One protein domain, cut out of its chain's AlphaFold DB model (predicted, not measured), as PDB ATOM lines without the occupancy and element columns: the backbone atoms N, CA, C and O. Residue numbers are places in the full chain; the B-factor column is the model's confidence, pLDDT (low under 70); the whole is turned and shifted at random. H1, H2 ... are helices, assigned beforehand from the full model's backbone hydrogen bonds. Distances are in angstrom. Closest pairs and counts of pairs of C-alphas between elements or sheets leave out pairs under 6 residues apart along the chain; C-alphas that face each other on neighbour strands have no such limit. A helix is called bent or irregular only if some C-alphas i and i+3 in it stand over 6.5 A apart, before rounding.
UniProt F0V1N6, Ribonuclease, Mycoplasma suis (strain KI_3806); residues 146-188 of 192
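This is residues 146 to 188 of the 192 residues of the protein "Ribonuclease" of Mycoplasma suis (strain KI_3806) (UniProt F0V1N6). Two short helices cross at a steep angle, H2 passing over the first half of H1, and a long loop joins them. That loop runs out beyond the end of H1, where residues 163 to 168 stick out, and then folds back to the start of H2; residues 146 to 151 make a hook before H1. The printed part has 43 residues with two named helices, H1 then H2, and no named strand; the class is all helix, though under half of the residues, 21 of 43, are in named elements. The whole is compact, with a radius of gyration of the C-alphas of 9.4 A and spans of 24 by 20 by 18 A.

The longest helix is H1, residues 152 to 162. H2, residues 178 to 187, touches it, with 9 pairs of C-alphas within 8 A. The closest C-alphas of the two helices are those of Val 155 and Ala 183, 5.0 A apart. Their lines stand at a steep tilt of 54 degrees, and they run the same way. Their centres are 9.3 A apart. In H1 and H2 every O i to N i+4 pair is within hydrogen-bond range.

H1 has 11 residues and measures 15.3 A from C-alpha 152 at (-53.879, 39.191, -35.808) to C-alpha 162 at (-43.453, 50.248, -33.837). H2 has 10 residues and measures 14.1 A from first to last C-alpha; it ends with C-alpha 187 at (-45.003, 46.214, -41.383). Neither helix is bent. Between them, residues 169 to 171 are a short run of helix that bears no name.

The two C-alphas farthest apart are those of Ser 151 and Asn 166, at 24.8 A. The link from H1 to H2, residues 163 to 177, is long, with 15 residues, of which residues 163 to 168 stand free. The printed part has no cut. The mean pLDDT of the printed part is 93.7, and no printed residue is under 70.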
ATOM      1  N   LEU A 146     -51.333  45.991 -24.422       95.00
ATOM      2  CA  LEU A 146     -50.769  44.853 -25.146       95.00
ATOM      3  C   LEU A 146     -51.743  43.659 -25.161       95.00
ATOM      4  O   LEU A 146     -52.033  43.088 -24.104       95.00
ATOM      5  N   PRO A 147     -52.218  43.210 -26.339       94.69
ATOM      6  CA  PRO A 147     -53.057  42.026 -26.423       94.69
ATOM      7  C   PRO A 147     -52.243  40.756 -26.151       94.69
ATOM      8  O   PRO A 147     -51.114  40.594 -26.615       94.69
ATOM      9  N   LEU A 148     -52.852  39.809 -25.441       92.69
ATOM     10  CA  LEU A 148     -52.258  38.499 -25.185       92.69
ATOM     11  C   LEU A 148     -52.455  37.540 -26.372       92.69
ATOM     12  O   LEU A 148     -53.380  37.668 -27.179       92.69
ATOM     13  N   GLY A 149     -51.607  36.511 -26.436       91.06
ATOM     14  CA  GLY A 149     -51.707  35.429 -27.414       91.06
ATOM     15  C   GLY A 149     -50.877  35.666 -28.676       91.06
ATOM     16  O   GLY A 149     -49.778  36.205 -28.617       91.06
ATOM     17  N   ALA A 150     -51.384  35.188 -29.814       92.25
ATOM     18  CA  ALA A 150     -50.649  35.143 -31.085       92.25
ATOM     19  C   ALA A 150     -51.530  35.476 -32.310       92.25
ATOM     20  O   ALA A 150     -51.200  35.097 -33.433       92.25
ATOM     21  N   SER A 151     -52.674  36.132 -32.081       94.25
ATOM     22  CA  SER A 151     -53.672  36.457 -33.113       94.25
ATOM     23  C   SER A 151     -53.285  37.679 -33.953       94.25
ATOM     24  O   SER A 151     -52.346  38.401 -33.626       94.25
ATOM     25  N   ASP A 152     -54.072  37.985 -34.986       94.62
ATOM     26  CA  ASP A 152     -53.879  39.191 -35.808       94.62
ATOM     27  C   ASP A 152     -54.020  40.501 -35.023       94.62
ATOM     28  O   ASP A 152     -53.485  41.527 -35.437       94.62
ATOM     29  N   ARG A 153     -54.681  40.480 -33.858       96.38
ATOM     30  CA  ARG A 153     -54.689  41.631 -32.941       96.38
ATOM     31  C   ARG A 153     -53.288  41.935 -32.406       96.38
ATOM     32  O   ARG A 153     -52.957  43.098 -32.244       96.38
ATOM     33  N   VAL A 154     -52.468  40.907 -32.176       96.62
ATOM     34  CA  VAL A 154     -51.071  41.056 -31.731       96.62
ATOM     35  C   VAL A 154     -50.201  41.619 -32.852       96.62
ATOM     36  O   VAL A 154     -49.321  42.428 -32.586       96.62
ATOM     37  N   VAL A 155     -50.470  41.237 -34.105       96.81
ATOM     38  CA  VAL A 155     -49.779  41.802 -35.276       96.81
ATOM     39  C   VAL A 155     -50.074  43.295 -35.418       96.81
ATOM     40  O   VAL A 155     -49.137  44.074 -35.534       96.81
ATOM     41  N   ARG A 156     -51.346  43.703 -35.330       95.62
ATOM     42  CA  ARG A 156     -51.715  45.130 -35.365       95.62
ATOM     43  C   ARG A 156     -51.104  45.913 -34.209       95.62
ATOM     44  O   ARG A 156     -50.499  46.945 -34.438       95.62
ATOM     45  N   ALA A 157     -51.162  45.367 -32.994       95.94
ATOM     46  CA  ALA A 157     -50.525  45.996 -31.842       95.94
ATOM     47  C   ALA A 157     -49.018  46.190 -32.034       95.94
ATOM     48  O   ALA A 157     -48.483  47.209 -31.621       95.94
ATOM     49  N   PHE A 158     -48.336  45.235 -32.675       96.31
ATOM     50  CA  PHE A 158     -46.929  45.396 -33.033       96.31
ATOM     51  C   PHE A 158     -46.707  46.564 -34.002       96.31
ATOM     52  O   PHE A 158     -45.738  47.296 -33.833       96.31
ATOM     53  N   HIS A 159     -47.577  46.744 -35.001       95.31
ATOM     54  CA  HIS A 159     -47.493  47.876 -35.928       95.31
ATOM     55  C   HIS A 159     -47.672  49.202 -35.194       95.31
ATOM     56  O   HIS A 159     -46.782  50.043 -35.278       95.31
ATOM     57  N   ASP A 160     -48.723  49.322 -34.381       94.44
ATOM     58  CA  ASP A 160     -49.017  50.540 -33.618       94.44
ATOM     59  C   ASP A 160     -47.847  50.943 -32.699       94.44
ATOM     60  O   ASP A 160     -47.426  52.097 -32.670       94.44
ATOM     61  N   ILE A 161     -47.261  49.989 -31.960       94.75
ATOM     62  CA  ILE A 161     -46.135  50.289 -31.054       94.75
ATOM     63  C   ILE A 161     -44.798  50.470 -31.783       94.75
ATOM     64  O   ILE A 161     -43.851  50.977 -31.181       94.75
ATOM     65  N   SER A 162     -44.685  50.061 -33.053       93.62
ATOM     66  CA  SER A 162     -43.453  50.248 -33.837       93.62
ATOM     67  C   SER A 162     -43.223  51.709 -34.226       93.62
ATOM     68  O   SER A 162     -42.092  52.075 -34.538       93.62
ATOM     69  N   GLU A 163     -44.256  52.552 -34.153       89.75
ATOM     70  CA  GLU A 163     -44.149  54.001 -34.353       89.75
ATOM     71  C   GLU A 163     -43.462  54.717 -33.174       89.75
ATOM     72  O   GLU A 163     -43.006  55.857 -33.304       89.75
ATOM     73  N   ILE A 164     -43.340  54.057 -32.015       90.62
ATOM     74  CA  ILE A 164     -42.651  54.610 -30.847       90.62
ATOM     75  C   ILE A 164     -41.162  54.781 -31.173       90.62
ATOM     76  O   ILE A 164     -40.447  53.829 -31.495       90.62
ATOM     77  N   SER A 165     -40.658  56.010 -31.032       86.00
ATOM     78  CA  SER A 165     -39.248  56.324 -31.280       86.00
ATOM     79  C   SER A 165     -38.309  55.427 -30.458       86.00
ATOM     80  O   SER A 165     -38.487  55.253 -29.251       86.00
ATOM     81  N   ASN A 166     -37.281  54.876 -31.111       85.44
ATOM     82  CA  ASN A 166     -36.318  53.929 -30.530       85.44
ATOM     83  C   ASN A 166     -36.938  52.627 -29.983       85.44
ATOM     84  O   ASN A 166     -36.348  51.987 -29.101       85.44
ATOM     85  N   PHE A 167     -38.101  52.205 -30.487       90.31
ATOM     86  CA  PHE A 167     -38.691  50.924 -30.119       90.31
ATOM     87  C   PHE A 167     -37.798  49.751 -30.547       90.31
ATOM     88  O   PHE A 167     -37.598  49.468 -31.726       90.31
ATOM     89  N   LYS A 168     -37.254  49.041 -29.554       93.31
ATOM     90  CA  LYS A 168     -36.439  47.835 -29.748       93.31
ATOM     91  C   LYS A 168     -37.316  46.604 -29.616       93.31
ATOM     92  O   LYS A 168     -37.535  46.111 -28.506       93.31
ATOM     93  N   HIS A 169     -37.839  46.123 -30.736       93.38
ATOM     94  CA  HIS A 169     -38.789  45.013 -30.780       93.38
ATOM     95  C   HIS A 169     -38.309  43.771 -30.008       93.38
ATOM     96  O   HIS A 169     -39.095  43.100 -29.344       93.38
ATOM     97  N   GLU A 170     -37.009  43.475 -30.013       94.19
ATOM     98  CA  GLU A 170     -36.422  42.301 -29.366       94.19
ATOM     99  C   GLU A 170     -36.429  42.386 -27.834       94.19
ATOM    100  O   GLU A 170     -36.138  41.395 -27.157       94.19
ATOM    101  N   TRP A 171     -36.779  43.550 -27.276       94.75
ATOM    102  CA  TRP A 171     -36.939  43.756 -25.836       94.75
ATOM    103  C   TRP A 171     -38.364  43.492 -25.356       94.75
ATOM    104  O   TRP A 171     -38.554  43.309 -24.154       94.75
ATOM    105  N   TYR A 172     -39.328  43.415 -26.275       94.31
ATOM    106  CA  TYR A 172     -40.755  43.269 -25.975       94.31
ATOM    107  C   TYR A 172     -41.387  42.040 -26.645       94.31
ATOM    108  O   TYR A 172     -42.368  41.494 -26.146       94.31
ATOM    109  N   CYS A 173     -40.806  41.548 -27.741       95.44
ATOM    110  CA  CYS A 173     -41.345  40.452 -28.541       95.44
ATOM    111  C   CYS A 173     -40.438  39.219 -28.513       95.44
ATOM    112  O   CYS A 173     -39.214  39.327 -28.495       95.44
ATOM    113  N   LYS A 174     -41.033  38.021 -28.588       96.19
ATOM    114  CA  LYS A 174     -40.299  36.764 -28.805       96.19
ATOM    115  C   LYS A 174     -39.996  36.608 -30.296       96.19
ATOM    116  O   LYS A 174     -40.883  36.257 -31.068       96.19
ATOM    117  N   THR A 175     -38.754  36.843 -30.704       96.19
ATOM    118  CA  THR A 175     -38.411  37.060 -32.125       96.19
ATOM    119  C   THR A 175     -38.416  35.797 -32.991       96.19
ATOM    120  O   THR A 175     -38.512  35.884 -34.205       96.19
ATOM    121  N   HIS A 176     -38.369  34.609 -32.391       95.25
ATOM    122  CA  HIS A 176     -38.466  33.329 -33.111       95.25
ATOM    123  C   HIS A 176     -39.915  32.876 -33.394       95.25
ATOM    124  O   HIS A 176     -40.123  31.800 -33.954       95.25
ATOM    125  N   PHE A 177     -40.934  33.629 -32.960       95.81
ATOM    126  CA  PHE A 177     -42.334  33.258 -33.186       95.81
ATOM    127  C   PHE A 177     -42.771  33.608 -34.615       95.81
ATOM    128  O   PHE A 177     -42.519  34.710 -35.093       95.81
ATOM    129  N   LYS A 178     -43.567  32.733 -35.244       96.12
ATOM    130  CA  LYS A 178     -44.192  33.001 -36.558       96.12
ATOM    131  C   LYS A 178     -45.044  34.277 -36.569       96.12
ATOM    132  O   LYS A 178     -45.135  34.956 -37.584       96.12
ATOM    133  N   THR A 179     -45.670  34.622 -35.442       96.62
ATOM    134  CA  THR A 179     -46.443  35.868 -35.306       96.62
ATOM    135  C   THR A 179     -45.551  37.101 -35.413       96.62
ATOM    136  O   THR A 179     -45.951  38.073 -36.046       96.62
ATOM    137  N   TYR A 180     -44.337  37.054 -34.851       96.19
ATOM    138  CA  TYR A 180     -43.358  38.132 -34.984       96.19
ATOM    139  C   TYR A 180     -42.867  38.251 -36.431       96.19
ATOM    140  O   TYR A 180     -42.874  39.343 -36.991       96.19
ATOM    141  N   GLU A 181     -42.537  37.125 -37.071       95.75
ATOM    142  CA  GLU A 181     -42.167  37.087 -38.493       95.75
ATOM    143  C   GLU A 181     -43.264  37.699 -39.383       95.75
ATOM    144  O   GLU A 181     -42.989  38.564 -40.216       95.75
ATOM    145  N   LYS A 182     -44.531  37.318 -39.159       96.19
ATOM    146  CA  LYS A 182     -45.687  37.902 -39.853       96.19
ATOM    147  C   LYS A 182     -45.775  39.412 -39.622       96.19
ATOM    148  O   LYS A 182     -46.028  40.142 -40.579       96.19
ATOM    149  N   ALA A 183     -45.583  39.873 -38.388       95.88
ATOM    150  CA  ALA A 183     -45.675  41.288 -38.048       95.88
ATOM    151  C   ALA A 183     -44.597  42.121 -38.752       95.88
ATOM    152  O   ALA A 183     -44.937  43.106 -39.399       95.88
ATOM    153  N   ILE A 184     -43.341  41.665 -38.749       95.19
ATOM    154  CA  ILE A 184     -42.238  42.313 -39.480       95.19
ATOM    155  C   ILE A 184     -42.497  42.335 -40.989       95.19
ATOM    156  O   ILE A 184     -42.318  43.367 -41.634       95.19
ATOM    157  N   ARG A 185     -42.945  41.214 -41.568       95.44
ATOM    158  CA  ARG A 185     -43.231  41.134 -43.008       95.44
ATOM    159  C   ARG A 185     -44.327  42.115 -43.426       95.44
ATOM    160  O   ARG A 185     -44.201  42.779 -44.447       95.44
ATOM    161  N   THR A 186     -45.397  42.190 -42.638       94.44
ATOM    162  CA  THR A 186     -46.560  43.045 -42.929       94.44
ATOM    163  C   THR A 186     -46.341  44.510 -42.566       94.44
ATOM    164  O   THR A 186     -47.000  45.350 -43.155       94.44
ATOM    165  N   LEU A 187     -45.393  44.829 -41.677       90.31
ATOM    166  CA  LEU A 187     -45.003  46.214 -41.383       90.31
ATOM    167  C   LEU A 187     -44.346  46.889 -42.601       90.31
ATOM    168  O   LEU A 187     -44.537  48.074 -42.830       90.31
ATOM    169  N   ASN A 188     -43.582  46.119 -43.385       77.81
ATOM    170  CA  ASN A 188     -42.835  46.607 -44.550       77.81
ATOM    171  C   ASN A 188     -43.565  46.399 -45.887       77.81
ATOM    172  O   ASN A 188     -43.005  46.694 -46.942       77.81
TER     173      ASN A 188